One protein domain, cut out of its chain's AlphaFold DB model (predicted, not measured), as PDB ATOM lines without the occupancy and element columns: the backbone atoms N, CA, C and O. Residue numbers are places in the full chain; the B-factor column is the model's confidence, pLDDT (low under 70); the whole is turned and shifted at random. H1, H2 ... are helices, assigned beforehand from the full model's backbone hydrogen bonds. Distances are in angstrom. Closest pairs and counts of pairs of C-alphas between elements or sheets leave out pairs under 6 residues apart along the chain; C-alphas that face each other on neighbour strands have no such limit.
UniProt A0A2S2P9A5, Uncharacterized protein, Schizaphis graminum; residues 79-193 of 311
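Overview. This is residues 79 to 193 of the 311 residues of an uncharacterized protein of Schizaphis graminum (UniProt A0A2S2P9A5). One long helix, H3, makes the long axis of a rod; H5 crosses its middle, and H1 and H2 pack on H5. At the far end of H3 the chain folds back as a hairpin into H4, while H6 lies across near the first part of H3, touching no helix. The 115 printed residues hold six named helices, H1 to H6 in chain order, and no named strand: all helix. The whole is only just loose, close to compact, with a radius of gyration of the C-alphas of 16.5 A and spans of 57 by 28 by 23 A.

Arrangement. Start at H1, residues 81 to 87: it touches the hub H5, residues 164 to 176, at Val 83 and Asp 165, closest C-alphas 4.4 A apart, at a shallow tilt of 10 degrees, the same way. Next, H2, residues 90 to 98, touches H5 at Leu 95 and Gly 176, closest C-alphas 5.8 A apart. Then H3, residues 110 to 140, touches H5 with residues 119 to 128 alone, the closest C-alphas being Ala 124 and Tyr 167, 4.7 A apart, at a steep tilt of 57 degrees. H3 and H4, residues 146 to 157, form a helical hairpin, closest C-alphas Val 135 and Val 146, 6.3 A apart. H6, residues 180 to 192, is about perpendicular to H3 at 82 degrees, close but not clearly touching. In the six helices every O i to N i+4 pair is within hydrogen-bond range.

Along the chain. Find C-alpha 81 at (0.969, -13.443, -42.486), where H1 begins. H3 runs 44.5 A from C-alpha 110 at (6.114, -22.743, -24.558). H4 spans 16.3 A, H5 18.0 A and H6 18.2 A, ending at C-alpha 192, (-3.131, -20.835, -11.835).

Size, cuts and confidence. The C-alphas of Asn 105 and Gly 142 are the two farthest apart, 57.7 A. The printed part has no cut, the link from H2 to H3 is long, and no printed residue is under 70 in pLDDT.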
ATOM      1  N   GLU A  79      -4.147 -15.894 -37.760       89.62
ATOM      2  CA  GLU A  79      -3.937 -14.482 -38.131       89.62
ATOM      3  C   GLU A  79      -3.266 -14.360 -39.509       89.62
ATOM      4  O   GLU A  79      -2.704 -15.325 -40.034       89.62
ATOM      5  N   GLN A  80      -3.316 -13.166 -40.106       90.19
ATOM      6  CA  GLN A  80      -2.678 -12.890 -41.398       90.19
ATOM      7  C   GLN A  80      -1.146 -12.964 -41.313       90.19
ATOM      8  O   GLN A  80      -0.552 -12.673 -40.274       90.19
ATOM      9  N   GLU A  81      -0.490 -13.280 -42.432       92.00
ATOM     10  CA  GLU A  81       0.969 -13.443 -42.486       92.00
ATOM     11  C   GLU A  81       1.735 -12.170 -42.087       92.00
ATOM     12  O   GLU A  81       2.781 -12.250 -41.449       92.00
ATOM     13  N   SER A  82       1.186 -10.987 -42.380       94.25
ATOM     14  CA  SER A  82       1.735  -9.697 -41.938       94.25
ATOM     15  C   SER A  82       1.781  -9.578 -40.409       94.25
ATOM     16  O   SER A  82       2.790  -9.158 -39.846       94.25
ATOM     17  N   VAL A  83       0.725 -10.018 -39.720       95.88
ATOM     18  CA  VAL A  83       0.658 -10.057 -38.251       95.88
ATOM     19  C   VAL A  83       1.622 -11.108 -37.710       95.88
ATOM     20  O   VAL A  83       2.387 -10.831 -36.786       95.88
ATOM     21  N   LYS A  84       1.659 -12.299 -38.324       94.50
ATOM     22  CA  LYS A  84       2.614 -13.357 -37.961       94.50
ATOM     23  C   LYS A  84       4.063 -12.898 -38.114       94.50
ATOM     24  O   LYS A  84       4.910 -13.248 -37.297       94.50
ATOM     25  N   TYR A  85       4.378 -12.121 -39.148       94.12
ATOM     26  CA  TYR A  85       5.706 -11.541 -39.347       94.12
ATOM     27  C   TYR A  85       6.098 -10.612 -38.192       94.12
ATOM     28  O   TYR A  85       7.174 -10.775 -37.624       94.12
ATOM     29  N   VAL A  86       5.201  -9.710 -37.779       95.94
ATOM     30  CA  VAL A  86       5.431  -8.814 -36.633       95.94
ATOM     31  C   VAL A  86       5.623  -9.594 -35.332       95.94
ATOM     32  O   VAL A  86       6.565  -9.327 -34.586       95.94
ATOM     33  N   LEU A  87       4.774 -10.591 -35.076       95.94
ATOM     34  CA  LEU A  87       4.841 -11.404 -33.859       95.94
ATOM     35  C   LEU A  87       6.095 -12.280 -33.786       95.94
ATOM     36  O   LEU A  87       6.565 -12.537 -32.688       95.94
ATOM     37  N   ARG A  88       6.654 -12.718 -34.921       94.25
ATOM     38  CA  ARG A  88       7.949 -13.430 -34.990       94.25
ATOM     39  C   ARG A  88       9.154 -12.482 -34.964       94.25
ATOM     40  O   ARG A  88      10.287 -12.940 -35.032       94.25
ATOM     41  N   GLY A  89       8.920 -11.172 -34.926       94.12
ATOM     42  CA  GLY A  89       9.962 -10.162 -35.035       94.12
ATOM     43  C   GLY A  89      10.795  -9.980 -33.766       94.12
ATOM     44  O   GLY A  89      10.410 -10.351 -32.655       94.12
ATOM     45  N   GLU A  90      11.928  -9.296 -33.929       94.50
ATOM     46  CA  GLU A  90      12.919  -9.047 -32.873       94.50
ATOM     47  C   GLU A  90      12.329  -8.366 -31.624       94.50
ATOM     48  O   GLU A  90      12.769  -8.629 -30.507       94.50
ATOM     49  N   ARG A  91      11.309  -7.507 -31.776       94.88
ATOM     50  CA  ARG A  91      10.669  -6.832 -30.631       94.88
ATOM     51  C   ARG A  91       9.982  -7.820 -29.689       94.88
ATOM     52  O   ARG A  91      10.095  -7.675 -28.475       94.88
ATOM     53  N   MET A  92       9.323  -8.839 -30.239       96.81
ATOM     54  CA  MET A  92       8.682  -9.881 -29.439       96.81
ATOM     55  C   MET A  92       9.725 -10.784 -28.771       96.81
ATOM     56  O   MET A  92       9.583 -11.127 -27.600       96.81
ATOM     57  N   VAL A  93      10.819 -11.101 -29.473       95.38
ATOM     58  CA  VAL A  93      11.951 -11.835 -28.884       95.38
ATOM     59  C   VAL A  93      12.546 -11.055 -27.709       95.38
ATOM     60  O   VAL A  93      12.719 -11.623 -26.637       95.38
ATOM     61  N   LYS A  94      12.783  -9.745 -27.857       94.81
ATOM     62  CA  LYS A  94      13.279  -8.880 -26.770       94.81
ATOM     63  C   LYS A  94      12.331  -8.842 -25.572       94.81
ATOM     64  O   LYS A  94      12.799  -8.913 -24.439       94.81
ATOM     65  N   LEU A  95      11.021  -8.765 -25.814       95.25
ATOM     66  CA  LEU A  95      10.014  -8.849 -24.757       95.25
ATOM     67  C   LEU A  95      10.145 -10.167 -23.983       95.25
ATOM     68  O   LEU A  95      10.263 -10.145 -22.761       95.25
ATOM     69  N   LEU A  96      10.181 -11.303 -24.681       95.00
ATOM     70  CA  LEU A  96      10.287 -12.624 -24.057       95.00
ATOM     71  C   LEU A  96      11.614 -12.816 -23.315       95.00
ATOM     72  O   LEU A  96      11.627 -13.315 -22.194       95.00
ATOM     73  N   GLU A  97      12.726 -12.380 -23.901       93.00
ATOM     74  CA  GLU A  97      14.045 -12.443 -23.270       93.00
ATOM     75  C   GLU A  97      14.114 -11.580 -22.000       93.00
ATOM     76  O   GLU A  97      14.710 -12.002 -21.010       93.00
ATOM     77  N   SER A  98      13.425 -10.432 -21.957       92.62
ATOM     78  CA  SER A  98      13.344  -9.607 -20.739       92.62
ATOM     79  C   SER A  98      12.646 -10.312 -19.568       92.62
ATOM     80  O   SER A  98      12.916 -10.008 -18.406       92.62
ATOM     81  N   LEU A  99      11.778 -11.291 -19.853       93.25
ATOM     82  CA  LEU A  99      11.094 -12.093 -18.836       93.25
ATOM     83  C   LEU A  99      11.970 -13.218 -18.287       93.25
ATOM     84  O   LEU A  99      11.645 -13.783 -17.243       93.25
ATOM     85  N   ARG A 100      13.092 -13.540 -18.945       90.00
ATOM     86  CA  ARG A 100      13.942 -14.676 -18.575       90.00
ATOM     87  C   ARG A 100      14.445 -14.569 -17.140       90.00
ATOM     88  O   ARG A 100      14.453 -15.567 -16.431       90.00
ATOM     89  N   GLU A 101      14.831 -13.380 -16.687       85.81
ATOM     90  CA  GLU A 101      15.338 -13.185 -15.322       85.81
ATOM     91  C   GLU A 101      14.263 -13.372 -14.246       85.81
ATOM     92  O   GLU A 101      14.569 -13.820 -13.142       85.81
ATOM     93  N   ALA A 102      13.006 -13.072 -14.579       86.06
ATOM     94  CA  ALA A 102      11.858 -13.223 -13.690       86.06
ATOM     95  C   ALA A 102      11.211 -14.622 -13.767       86.06
ATOM     96  O   ALA A 102      10.373 -14.962 -12.931       86.06
ATOM     97  N   ALA A 103      11.584 -15.442 -14.753       82.81
ATOM     98  CA  ALA A 103      11.045 -16.783 -14.944       82.81
ATOM     99  C   ALA A 103      11.673 -17.817 -13.995       82.81
ATOM    100  O   ALA A 103      12.870 -17.793 -13.690       82.81
ATOM    101  N   VAL A 104      10.867 -18.803 -13.587       74.75
ATOM    102  CA  VAL A 104      11.343 -19.957 -12.811       74.75
ATOM    103  C   VAL A 104      12.423 -20.689 -13.614       74.75
ATOM    104  O   VAL A 104      12.245 -20.983 -14.796       74.75
ATOM    105  N   ASN A 105      13.565 -20.963 -12.976       76.56
ATOM    106  CA  ASN A 105      14.753 -21.575 -13.590       76.56
ATOM    107  C   ASN A 105      15.360 -20.795 -14.766       76.56
ATOM    108  O   ASN A 105      16.158 -21.352 -15.518       76.56
ATOM    109  N   ARG A 106      15.007 -19.512 -14.932       80.00
ATOM    110  CA  ARG A 106      15.483 -18.658 -16.030       80.00
ATOM    111  C   ARG A 106      15.242 -19.254 -17.422       80.00
ATOM    112  O   ARG A 106      16.008 -19.015 -18.352       80.00
ATOM    113  N   SER A 107      14.178 -20.046 -17.561       83.19
ATOM    114  CA  SER A 107      13.785 -20.679 -18.821       83.19
ATOM    115  C   SER A 107      12.481 -20.083 -19.333       83.19
ATOM    116  O   SER A 107      11.515 -19.984 -18.578       83.19
ATOM    117  N   ILE A 108      12.435 -19.741 -20.620       88.31
ATOM    118  CA  ILE A 108      11.200 -19.350 -21.304       88.31
ATOM    119  C   ILE A 108      10.553 -20.610 -21.867       88.31
ATOM    120  O   ILE A 108      11.125 -21.279 -22.723       88.31
ATOM    121  N   ARG A 109       9.370 -20.947 -21.352       85.62
ATOM    122  CA  ARG A 109       8.615 -22.140 -21.747       85.62
ATOM    123  C   ARG A 109       7.566 -21.813 -22.796       85.62
ATOM    124  O   ARG A 109       7.129 -20.670 -22.928       85.62
ATOM    125  N   LEU A 110       7.118 -22.848 -23.503       84.31
ATOM    126  CA  LEU A 110       6.114 -22.743 -24.558       84.31
ATOM    127  C   LEU A 110       4.827 -22.040 -24.092       84.31
ATOM    128  O   LEU A 110       4.311 -21.202 -24.828       84.31
ATOM    129  N   ALA A 111       4.311 -22.348 -22.896       87.00
ATOM    130  CA  ALA A 111       3.069 -21.744 -22.411       87.00
ATOM    131  C   ALA A 111       3.216 -20.240 -22.148       87.00
ATOM    132  O   ALA A 111       2.327 -19.473 -22.505       87.00
ATOM    133  N   LEU A 112       4.359 -19.800 -21.608       91.56
ATOM    134  CA  LEU A 112       4.649 -18.374 -21.438       91.56
ATOM    135  C   LEU A 112       4.690 -17.646 -22.791       91.56
ATOM    136  O   LEU A 112       4.101 -16.578 -22.933       91.56
ATOM    137  N   VAL A 113       5.329 -18.240 -23.806       92.25
ATOM    138  CA  VAL A 113       5.351 -17.671 -25.166       92.25
ATOM    139  C   VAL A 113       3.934 -17.557 -25.733       92.25
ATOM    140  O   VAL A 113       3.569 -16.491 -26.231       92.25
ATOM    141  N   LYS A 114       3.120 -18.619 -25.619       91.75
ATOM    142  CA  LYS A 114       1.705 -18.611 -26.030       91.75
ATOM    143  C   LYS A 114       0.929 -17.498 -25.335       91.75
ATOM    144  O   LYS A 114       0.312 -16.684 -26.017       91.75
ATOM    145  N   TYR A 115       1.041 -17.410 -24.013       93.50
ATOM    146  CA  TYR A 115       0.395 -16.373 -23.220       93.50
ATOM    147  C   TYR A 115       0.778 -14.967 -23.695       93.50
ATOM    148  O   TYR A 115      -0.095 -14.137 -23.933       93.50
ATOM    149  N   CYS A 116       2.071 -14.689 -23.890       95.44
ATOM    150  CA  CYS A 116       2.518 -13.376 -24.352       95.44
ATOM    151  C   CYS A 116       1.996 -13.048 -25.759       95.44
ATOM    152  O   CYS A 116       1.549 -11.924 -25.988       95.44
ATOM    153  N   VAL A 117       2.013 -14.008 -26.691       96.12
ATOM    154  CA  VAL A 117       1.458 -13.828 -28.045       96.12
ATOM    155  C   VAL A 117      -0.040 -13.520 -27.980       96.12
ATOM    156  O   VAL A 117      -0.501 -12.556 -28.592       96.12
ATOM    157  N   GLU A 118      -0.804 -14.287 -27.202       95.00
ATOM    158  CA  GLU A 118      -2.241 -14.066 -27.016       95.00
ATOM    159  C   GLU A 118      -2.530 -12.715 -26.356       95.00
ATOM    160  O   GLU A 118      -3.418 -11.983 -26.798       95.00
ATOM    161  N   ARG A 119      -1.749 -12.336 -25.341       96.19
ATOM    162  CA  ARG A 119      -1.864 -11.052 -24.644       96.19
ATOM    163  C   ARG A 119      -1.637  -9.871 -25.587       96.19
ATOM    164  O   ARG A 119      -2.405  -8.909 -25.534       96.19
ATOM    165  N   VAL A 120      -0.621  -9.950 -26.450       97.88
ATOM    166  CA  VAL A 120      -0.333  -8.947 -27.490       97.88
ATOM    167  C   VAL A 120      -1.485  -8.864 -28.488       97.88
ATOM    168  O   VAL A 120      -1.972  -7.771 -28.770       97.88
ATOM    169  N   LEU A 121      -1.979 -10.003 -28.977       97.56
ATOM    170  CA  LEU A 121      -3.117 -10.037 -29.900       97.56
ATOM    171  C   LEU A 121      -4.387  -9.446 -29.280       97.56
ATOM    172  O   LEU A 121      -5.134  -8.753 -29.967       97.56
ATOM    173  N   GLN A 122      -4.633  -9.680 -27.991       97.00
ATOM    174  CA  GLN A 122      -5.754  -9.072 -27.275       97.00
ATOM    175  C   GLN A 122      -5.638  -7.543 -27.223       97.00
ATOM    176  O   GLN A 122      -6.623  -6.860 -27.492       97.00
ATOM    177  N   GLU A 123      -4.462  -6.986 -26.916       97.69
ATOM    178  CA  GLU A 123      -4.264  -5.526 -26.932       97.69
ATOM    179  C   GLU A 123      -4.358  -4.937 -28.345       97.69
ATOM    180  O   GLU A 123      -4.981  -3.894 -28.534       97.69
ATOM    181  N   ALA A 124      -3.832  -5.632 -29.356       97.62
ATOM    182  CA  ALA A 124      -3.962  -5.216 -30.751       97.62
ATOM    183  C   ALA A 124      -5.433  -5.165 -31.194       97.62
ATOM    184  O   ALA A 124      -5.869  -4.201 -31.823       97.62
ATOM    185  N   LYS A 125      -6.226  -6.176 -30.813       97.62
ATOM    186  CA  LYS A 125      -7.667  -6.238 -31.103       97.62
ATOM    187  C   LYS A 125      -8.448  -5.137 -30.389       97.62
ATOM    188  O   LYS A 125      -9.365  -4.584 -30.987       97.62
ATOM    189  N   LYS A 126      -8.070  -4.766 -29.158       97.56
ATOM    190  CA  LYS A 126      -8.657  -3.605 -28.465       97.56
ATOM    191  C   LYS A 126      -8.393  -2.309 -29.222       97.56
ATOM    192  O   LYS A 126      -9.327  -1.543 -29.433       97.56
ATOM    193  N   LEU A 127      -7.156  -2.085 -29.672       97.25
ATOM    194  CA  LEU A 127      -6.824  -0.892 -30.448       97.25
ATOM    195  C   LEU A 127      -7.586  -0.856 -31.782       97.25
ATOM    196  O   LEU A 127      -8.149   0.174 -32.141       97.25
ATOM    197  N   SER A 128      -7.677  -1.996 -32.475       97.12
ATOM    198  CA  SER A 128      -8.484  -2.111 -33.693       97.12
ATOM    199  C   SER A 128      -9.965  -1.820 -33.447       97.12
ATOM    200  O   SER A 128     -10.599  -1.189 -34.286       97.12
ATOM    201  N   ALA A 129     -10.527  -2.281 -32.327       96.94
ATOM    202  CA  ALA A 129     -11.917  -2.008 -31.975       96.94
ATOM    203  C   ALA A 129     -12.141  -0.513 -31.709       96.94
ATOM    204  O   ALA A 129     -13.083   0.055 -32.248       96.94
ATOM    205  N   MET A 130     -11.229   0.142 -30.982       96.31
ATOM    206  CA  MET A 130     -11.282   1.592 -30.761       96.31
ATOM    207  C   MET A 130     -11.252   2.380 -32.077       96.31
ATOM    208  O   MET A 130     -12.011   3.332 -32.238       96.31
ATOM    209  N   HIS A 131     -10.401   1.979 -33.028       95.00
ATOM    210  CA  HIS A 131     -10.364   2.581 -34.365       95.00
ATOM    211  C   HIS A 131     -11.702   2.414 -35.097       95.00
ATOM    212  O   HIS A 131     -12.271   3.397 -35.577       95.00
ATOM    213  N   ASN A 132     -12.251   1.196 -35.111       93.88
ATOM    214  CA  ASN A 132     -13.544   0.909 -35.733       93.88
ATOM    215  C   ASN A 132     -14.688   1.717 -35.098       93.88
ATOM    216  O   ASN A 132     -15.571   2.188 -35.814       93.88
ATOM    217  N   ASP A 133     -14.661   1.916 -33.780       94.31
ATOM    218  CA  ASP A 133     -15.648   2.729 -33.067       94.31
ATOM    219  C   ASP A 133     -15.572   4.205 -33.484       94.31
ATOM    220  O   ASP A 133     -16.612   4.831 -33.707       94.31
ATOM    221  N   CYS A 134     -14.362   4.754 -33.665       91.50
ATOM    222  CA  CYS A 134     -14.170   6.105 -34.197       91.50
ATOM    223  C   CYS A 134     -14.739   6.244 -35.617       91.50
ATOM    224  O   CYS A 134     -15.455   7.206 -35.901       91.50
ATOM    225  N   VAL A 135     -14.474   5.271 -36.493       91.56
ATOM    226  CA  VAL A 135     -15.004   5.256 -37.867       91.56
ATOM    227  C   VAL A 135     -16.533   5.127 -37.874       91.56
ATOM    228  O   VAL A 135     -17.216   5.816 -38.632       91.56
ATOM    229  N   ALA A 136     -17.097   4.291 -37.002       90.50
ATOM    230  CA  ALA A 136     -18.541   4.114 -36.884       90.50
ATOM    231  C   ALA A 136     -19.250   5.363 -36.334       90.50
ATOM    232  O   ALA A 136     -20.378   5.658 -36.731       90.50
ATOM    233  N   GLU A 137     -18.620   6.096 -35.415       90.44
ATOM    234  CA  GLU A 137     -19.132   7.373 -34.906       90.44
ATOM    235  C   GLU A 137     -19.114   8.460 -35.989       90.44
ATOM    236  O   GLU A 137     -20.101   9.179 -36.139       90.44
ATOM    237  N   LEU A 138     -18.046   8.529 -36.791       89.44
ATOM    238  CA  LEU A 138     -17.959   9.418 -37.955       89.44
ATOM    239  C   LEU A 138     -19.126   9.158 -38.927       89.44
ATOM    240  O   LEU A 138     -19.880  10.070 -39.271       89.44
ATOM    241  N   ALA A 139     -19.344   7.887 -39.278       87.88
ATOM    242  CA  ALA A 139     -20.434   7.477 -40.158       87.88
ATOM    243  C   ALA A 139     -21.820   7.824 -39.583       87.88
ATOM    244  O   ALA A 139     -22.707   8.259 -40.320       87.88
ATOM    245  N   ARG A 140     -22.016   7.693 -38.260       90.12
ATOM    246  CA  ARG A 140     -23.266   8.080 -37.576       90.12
ATOM    247  C   ARG A 140     -23.561   9.579 -37.660       90.12
ATOM    248  O   ARG A 140     -24.729   9.958 -37.636       90.12
ATOM    249  N   ARG A 141     -22.534  10.420 -37.796       89.38
ATOM    250  CA  ARG A 141     -22.668  11.875 -37.980       89.38
ATOM    251  C   ARG A 141     -22.906  12.284 -39.436       89.38
ATOM    252  O   ARG A 141     -23.065  13.467 -39.713       89.38
ATOM    253  N   GLY A 142     -22.969  11.321 -40.360       84.25
ATOM    254  CA  GLY A 142     -23.103  11.580 -41.796       84.25
ATOM    255  C   GLY A 142     -21.805  12.050 -42.456       84.25
ATOM    256  O   GLY A 142     -21.822  12.461 -43.615       84.25
ATOM    257  N   GLU A 143     -20.686  11.984 -41.737       81.62
ATOM    258  CA  GLU A 143     -19.358  12.313 -42.240       81.62
ATOM    259  C   GLU A 143     -18.704  11.061 -42.850       81.62
ATOM    260  O   GLU A 143     -18.843   9.948 -42.342       81.62
ATOM    261  N   THR A 144     -17.990  11.226 -43.966       77.81
ATOM    262  CA  THR A 144     -17.399  10.107 -44.730       77.81
ATOM    263  C   THR A 144     -15.876  10.171 -44.829       77.81
ATOM    264  O   THR A 144     -15.264   9.308 -45.462       77.81
ATOM    265  N   ASN A 145     -15.236  11.163 -44.197       84.50
ATOM    266  CA  ASN A 145     -13.788  11.357 -44.260       84.50
ATOM    267  C   ASN A 145     -13.014  10.415 -43.315       84.50
ATOM    268  O   ASN A 145     -12.361  10.844 -42.366       84.50
ATOM    269  N   VAL A 146     -13.069   9.110 -43.592       87.50
ATOM    270  CA  VAL A 146     -12.335   8.077 -42.837       87.50
ATOM    271  C   VAL A 146     -10.824   8.326 -42.865       87.50
ATOM    272  O   VAL A 146     -10.148   8.096 -41.870       87.50
ATOM    273  N   CYS A 147     -10.291   8.885 -43.957       88.44
ATOM    274  CA  CYS A 147      -8.863   9.184 -44.093       88.44
ATOM    275  C   CYS A 147      -8.337  10.154 -43.022       88.44
ATOM    276  O   CYS A 147      -7.191  10.037 -42.592       88.44
ATOM    277  N   GLU A 148      -9.149  11.123 -42.595       88.62
ATOM    278  CA  GLU A 148      -8.766  12.067 -41.542       88.62
ATOM    279  C   GLU A 148      -8.789  11.410 -40.159       88.62
ATOM    280  O   GLU A 148      -7.853  11.601 -39.379       88.62
ATOM    281  N   VAL A 149      -9.784  10.550 -39.902       89.94
ATOM    282  CA  VAL A 149      -9.835   9.707 -38.697       89.94
ATOM    283  C   VAL A 149      -8.606   8.808 -38.626       89.94
ATOM    284  O   VAL A 149      -7.927   8.795 -37.604       89.94
ATOM    285  N   ASP A 150      -8.275   8.113 -39.715       92.94
ATOM    286  CA  ASP A 150      -7.115   7.226 -39.791       92.94
ATOM    287  C   ASP A 150      -5.820   7.984 -39.515       92.94
ATOM    288  O   ASP A 150      -4.987   7.521 -38.735       92.94
ATOM    289  N   LYS A 151      -5.655   9.167 -40.117       94.00
ATOM    290  CA  LYS A 151      -4.473  10.007 -39.916       94.00
ATOM    291  C   LYS A 151      -4.332  10.422 -38.451       94.00
ATOM    292  O   LYS A 151      -3.276  10.201 -37.862       94.00
ATOM    293  N   MET A 152      -5.392  10.964 -37.851       93.12
ATOM    294  CA  MET A 152      -5.378  11.375 -36.445       93.12
ATOM    295  C   MET A 152      -5.143  10.189 -35.506       93.12
ATOM    296  O   MET A 152      -4.359  10.284 -34.564       93.12
ATOM    297  N   PHE A 153      -5.789   9.052 -35.770       95.62
ATOM    298  CA  PHE A 153      -5.633   7.841 -34.973       95.62
ATOM    299  C   PHE A 153      -4.190   7.317 -35.038       95.62
ATOM    300  O   PHE A 153      -3.592   7.005 -34.003       95.62
ATOM    301  N   CYS A 154      -3.600   7.296 -36.238       95.75
ATOM    302  CA  CYS A 154      -2.205   6.916 -36.442       95.75
ATOM    303  C   CYS A 154      -1.238   7.841 -35.696       95.75
ATOM    304  O   CYS A 154      -0.317   7.357 -35.036       95.75
ATOM    305  N   GLU A 155      -1.469   9.155 -35.743       95.56
ATOM    306  CA  GLU A 155      -0.660  10.152 -35.033       95.56
ATOM    307  C   GLU A 155      -0.739   9.980 -33.506       95.56
ATOM    308  O   GLU A 155       0.298   9.949 -32.835       95.56
ATOM    309  N   ILE A 156      -1.944   9.800 -32.951       95.06
ATOM    310  CA  ILE A 156      -2.171   9.624 -31.505       95.06
ATOM    311  C   ILE A 156      -1.476   8.362 -30.987       95.06
ATOM    312  O   ILE A 156      -0.792   8.395 -29.959       95.06
ATOM    313  N   HIS A 157      -1.636   7.245 -31.698       93.75
ATOM    314  CA  HIS A 157      -1.100   5.951 -31.273       93.75
ATOM    315  C   HIS A 157       0.326   5.685 -31.767       93.75
ATOM    316  O   HIS A 157       0.924   4.691 -31.355       93.75
ATOM    317  N   ARG A 158       0.899   6.598 -32.568       94.75
ATOM    318  CA  ARG A 158       2.239   6.506 -33.171       94.75
ATOM    319  C   ARG A 158       2.436   5.226 -33.986       94.75
ATOM    320  O   ARG A 158       3.439   4.532 -33.829       94.75
ATOM    321  N   ILE A 159       1.464   4.919 -34.835       95.75
ATOM    322  CA  ILE A 159       1.498   3.785 -35.766       95.75
ATOM    323  C   ILE A 159       1.567   4.295 -37.206       95.75
ATOM    324  O   ILE A 159       1.116   5.398 -37.496       95.75
ATOM    325  N   GLU A 160       2.133   3.505 -38.117       94.69
ATOM    326  CA  GLU A 160       2.341   3.946 -39.507       94.69
ATOM    327  C   GLU A 160       1.046   3.947 -40.328       94.69
ATOM    328  O   GLU A 160       0.881   4.749 -41.245       94.69
ATOM    329  N   ARG A 161       0.135   3.021 -40.013       95.00
ATOM    330  CA  ARG A 161      -1.168   2.868 -40.666       95.00
ATOM    331  C   ARG A 161      -2.146   2.119 -39.761       95.00
ATOM    332  O   ARG A 161      -1.727   1.299 -38.944       95.00
ATOM    333  N   CYS A 162      -3.441   2.346 -39.967       94.75
ATOM    334  CA  CYS A 162      -4.530   1.655 -39.274       94.75
ATOM    335  C   CYS A 162      -4.690   0.213 -39.792       94.75
ATOM    336  O   CYS A 162      -5.542  -0.077 -40.630       94.75
ATOM    337  N   ALA A 163      -3.820  -0.696 -39.343       95.69
ATOM    338  CA  ALA A 163      -3.809  -2.098 -39.755       95.69
ATOM    339  C   ALA A 163      -3.363  -3.031 -38.616       95.69
ATOM    340  O   ALA A 163      -2.601  -2.639 -37.733       95.69
ATOM    341  N   MET A 164      -3.815  -4.291 -38.651       97.06
ATOM    342  CA  MET A 164      -3.588  -5.266 -37.571       97.06
ATOM    343  C   MET A 164      -2.113  -5.573 -37.289       97.06
ATOM    344  O   MET A 164      -1.760  -5.839 -36.145       97.06
ATOM    345  N   ASP A 165      -1.246  -5.529 -38.298       97.06
ATOM    346  CA  ASP A 165       0.202  -5.702 -38.139       97.06
ATOM    347  C   ASP A 165       0.820  -4.548 -37.332       97.06
ATOM    348  O   ASP A 165       1.600  -4.778 -36.410       97.06
ATOM    349  N   GLN A 166       0.401  -3.314 -37.608       97.50
ATOM    350  CA  GLN A 166       0.822  -2.129 -36.860       97.50
ATOM    351  C   GLN A 166       0.211  -2.085 -35.456       97.50
ATOM    352  O   GLN A 166       0.895  -1.728 -34.497       97.50
ATOM    353  N   TYR A 167      -1.042  -2.516 -35.297       98.06
ATOM    354  CA  TYR A 167      -1.661  -2.665 -33.978       98.06
ATOM    355  C   TYR A 167      -0.948  -3.724 -33.132       98.06
ATOM    356  O   TYR A 167      -0.741  -3.510 -31.939       98.06
ATOM    357  N   ALA A 168      -0.523  -4.839 -33.736       97.75
ATOM    358  CA  ALA A 168       0.290  -5.852 -33.069       97.75
ATOM    359  C   ALA A 168       1.661  -5.297 -32.667       97.75
ATOM    360  O   ALA A 168       2.089  -5.507 -31.535       97.75
ATOM    361  N   LEU A 169       2.317  -4.534 -33.547       97.56
ATOM    362  CA  LEU A 169       3.601  -3.898 -33.248       97.56
ATOM    363  C   LEU A 169       3.485  -2.927 -32.063       97.56
ATOM    364  O   LEU A 169       4.277  -2.996 -31.124       97.56
ATOM    365  N   TRP A 170       2.456  -2.077 -32.073       97.75
ATOM    366  CA  TRP A 170       2.126  -1.190 -30.959       97.75
ATOM    367  C   TRP A 170       1.838  -1.968 -29.673       97.75
ATOM    368  O   TRP A 170       2.303  -1.584 -28.599       97.75
ATOM    369  N   ALA A 171       1.095  -3.072 -29.768       97.88
ATOM    370  CA  ALA A 171       0.724  -3.892 -28.624       97.88
ATOM    371  C   ALA A 171       1.932  -4.579 -27.975       97.88
ATOM    372  O   ALA A 171       1.982  -4.645 -26.749       97.88
ATOM    373  N   ILE A 172       2.925  -5.028 -28.757       97.75
ATOM    374  CA  ILE A 172       4.199  -5.540 -28.220       97.75
ATOM    375  C   ILE A 172       4.849  -4.473 -27.334       97.75
ATOM    376  O   ILE A 172       5.213  -4.762 -26.194       97.75
ATOM    377  N   ASP A 173       4.924  -3.230 -27.817       95.44
ATOM    378  CA  ASP A 173       5.511  -2.127 -27.058       95.44
ATOM    379  C   ASP A 173       4.682  -1.801 -25.799       95.44
ATOM    380  O   ASP A 173       5.252  -1.554 -24.739       95.44
ATOM    381  N   GLN A 174       3.343  -1.831 -25.861       95.75
ATOM    382  CA  GLN A 174       2.506  -1.606 -24.670       95.75
ATOM    383  C   GLN A 174       2.658  -2.704 -23.620       95.75
ATOM    384  O   GLN A 174       2.740  -2.404 -22.430       95.75
ATOM    385  N   VAL A 175       2.701  -3.969 -24.044       95.69
ATOM    386  CA  VAL A 175       2.930  -5.099 -23.138       95.69
ATOM    387  C   VAL A 175       4.333  -4.997 -22.529       95.69
ATOM    388  O   VAL A 175       4.478  -5.175 -21.322       95.69
ATOM    389  N   GLY A 176       5.337  -4.607 -23.320       92.56
ATOM    390  CA  GLY A 176       6.719  -4.419 -22.870       92.56
ATOM    391  C   GLY A 176       6.973  -3.210 -21.970       92.56
ATOM    392  O   GLY A 176       8.013  -3.152 -21.322       92.56
ATOM    393  N   LYS A 177       6.035  -2.261 -21.858       93.31
ATOM    394  CA  LYS A 177       6.114  -1.195 -20.840       93.31
ATOM    395  C   LYS A 177       5.896  -1.718 -19.423       93.31
ATOM    396  O   LYS A 177       6.273  -1.039 -18.468       93.31
ATOM    397  N   LYS A 178       5.257  -2.881 -19.264       92.81
ATOM    398  CA  LYS A 178       5.077  -3.487 -17.945       92.81
ATOM    399  C   LYS A 178       6.425  -3.998 -17.435       92.81
ATOM    400  O   LYS A 178       7.144  -4.645 -18.195       92.81
ATOM    401  N   PRO A 179       6.764  -3.776 -16.152       92.75
ATOM    402  CA  PRO A 179       7.936  -4.407 -15.561       92.75
ATOM    403  C   PRO A 179       7.871  -5.934 -15.739       92.75
ATOM    404  O   PRO A 179       6.793  -6.498 -15.520       92.75
ATOM    405  N   PRO A 180       8.986  -6.621 -16.057       93.00
ATOM    406  CA  PRO A 180       9.000  -8.074 -16.250       93.00
ATOM    407  C   PRO A 180       8.340  -8.853 -15.105       93.00
ATOM    408  O   PRO A 180       7.567  -9.776 -15.341       93.00
ATOM    409  N   VAL A 181       8.563  -8.419 -13.861       92.62
ATOM    410  CA  VAL A 181       7.959  -9.017 -12.657       92.62
ATOM    411  C   VAL A 181       6.430  -8.918 -12.667       92.62
ATOM    412  O   VAL A 181       5.755  -9.875 -12.302       92.62
ATOM    413  N   ALA A 182       5.870  -7.791 -13.114       94.06
ATOM    414  CA  ALA A 182       4.422  -7.599 -13.176       94.06
ATOM    415  C   ALA A 182       3.787  -8.467 -14.270       94.06
ATOM    416  O   ALA A 182       2.765  -9.104 -14.033       94.06
ATOM    417  N   LEU A 183       4.419  -8.551 -15.447       93.69
ATOM    418  CA  LEU A 183       3.929  -9.409 -16.528       93.69
ATOM    419  C   LEU A 183       4.031 -10.901 -16.163       93.69
ATOM    420  O   LEU A 183       3.128 -11.673 -16.475       93.69
ATOM    421  N   MET A 184       5.085 -11.299 -15.445       93.94
ATOM    422  CA  MET A 184       5.209 -12.657 -14.910       93.94
ATOM    423  C   MET A 184       4.157 -12.971 -13.844       93.94
ATOM    424  O   MET A 184       3.644 -14.086 -13.831       93.94
ATOM    425  N   ALA A 185       3.801 -12.014 -12.983       92.81
ATOM    426  CA  ALA A 185       2.720 -12.195 -12.014       92.81
ATOM    427  C   ALA A 185       1.357 -12.379 -12.710       92.81
ATOM    428  O   ALA A 185       0.608 -13.284 -12.351       92.81
ATOM    429  N   GLU A 186       1.070 -11.593 -13.755       94.00
ATOM    430  CA  GLU A 186      -0.136 -11.770 -14.583       94.00
ATOM    431  C   GLU A 186      -0.175 -13.154 -15.247       94.00
ATOM    432  O   GLU A 186      -1.223 -13.804 -15.278       94.00
ATOM    433  N   TYR A 187       0.967 -13.629 -15.754       92.94
ATOM    434  CA  TYR A 187       1.080 -14.978 -16.302       92.94
ATOM    435  C   TYR A 187       0.856 -16.056 -15.236       92.94
ATOM    436  O   TYR A 187       0.128 -17.010 -15.489       92.94
ATOM    437  N   GLN A 188       1.432 -15.916 -14.040       91.12
ATOM    438  CA  GLN A 188       1.245 -16.882 -12.953       91.12
ATOM    439  C   GLN A 188      -0.216 -16.958 -12.506       91.12
ATOM    440  O   GLN A 188      -0.735 -18.054 -12.303       91.12
ATOM    441  N   GLU A 189      -0.903 -15.817 -12.409       91.94
ATOM    442  CA  GLU A 189      -2.340 -15.790 -12.139       91.94
ATOM    443  C   GLU A 189      -3.118 -16.501 -13.254       91.94
ATOM    444  O   GLU A 189      -3.967 -17.349 -12.976       91.94
ATOM    445  N   HIS A 190      -2.799 -16.216 -14.519       90.50
ATOM    446  CA  HIS A 190      -3.408 -16.887 -15.666       90.50
ATOM    447  C   HIS A 190      -3.182 -18.408 -15.642       90.50
ATOM    448  O   HIS A 190      -4.143 -19.159 -15.812       90.50
ATOM    449  N   ALA A 191      -1.952 -18.856 -15.392       87.19
ATOM    450  CA  ALA A 191      -1.570 -20.266 -15.327       87.19
ATOM    451  C   ALA A 191      -2.173 -20.988 -14.107       87.19
ATOM    452  O   ALA A 191      -2.386 -22.194 -14.150       87.19
ATOM    453  N   SER A 192      -2.494 -20.261 -13.029       83.81
ATOM    454  CA  SER A 192      -3.131 -20.835 -11.835       83.81
ATOM    455  C   SER A 192      -4.601 -21.217 -12.039       83.81
ATOM    456  O   SER A 192      -5.168 -21.948 -11.223       83.81
ATOM    457  N   ARG A 193      -5.239 -20.729 -13.112       83.00
ATOM    458  CA  ARG A 193      -6.642 -21.038 -13.400       83.00
ATOM    459  C   ARG A 193      -6.798 -22.514 -13.777       83.00
ATOM    460  O   ARG A 193      -5.952 -23.033 -14.506       83.00
TER     461      ARG A 193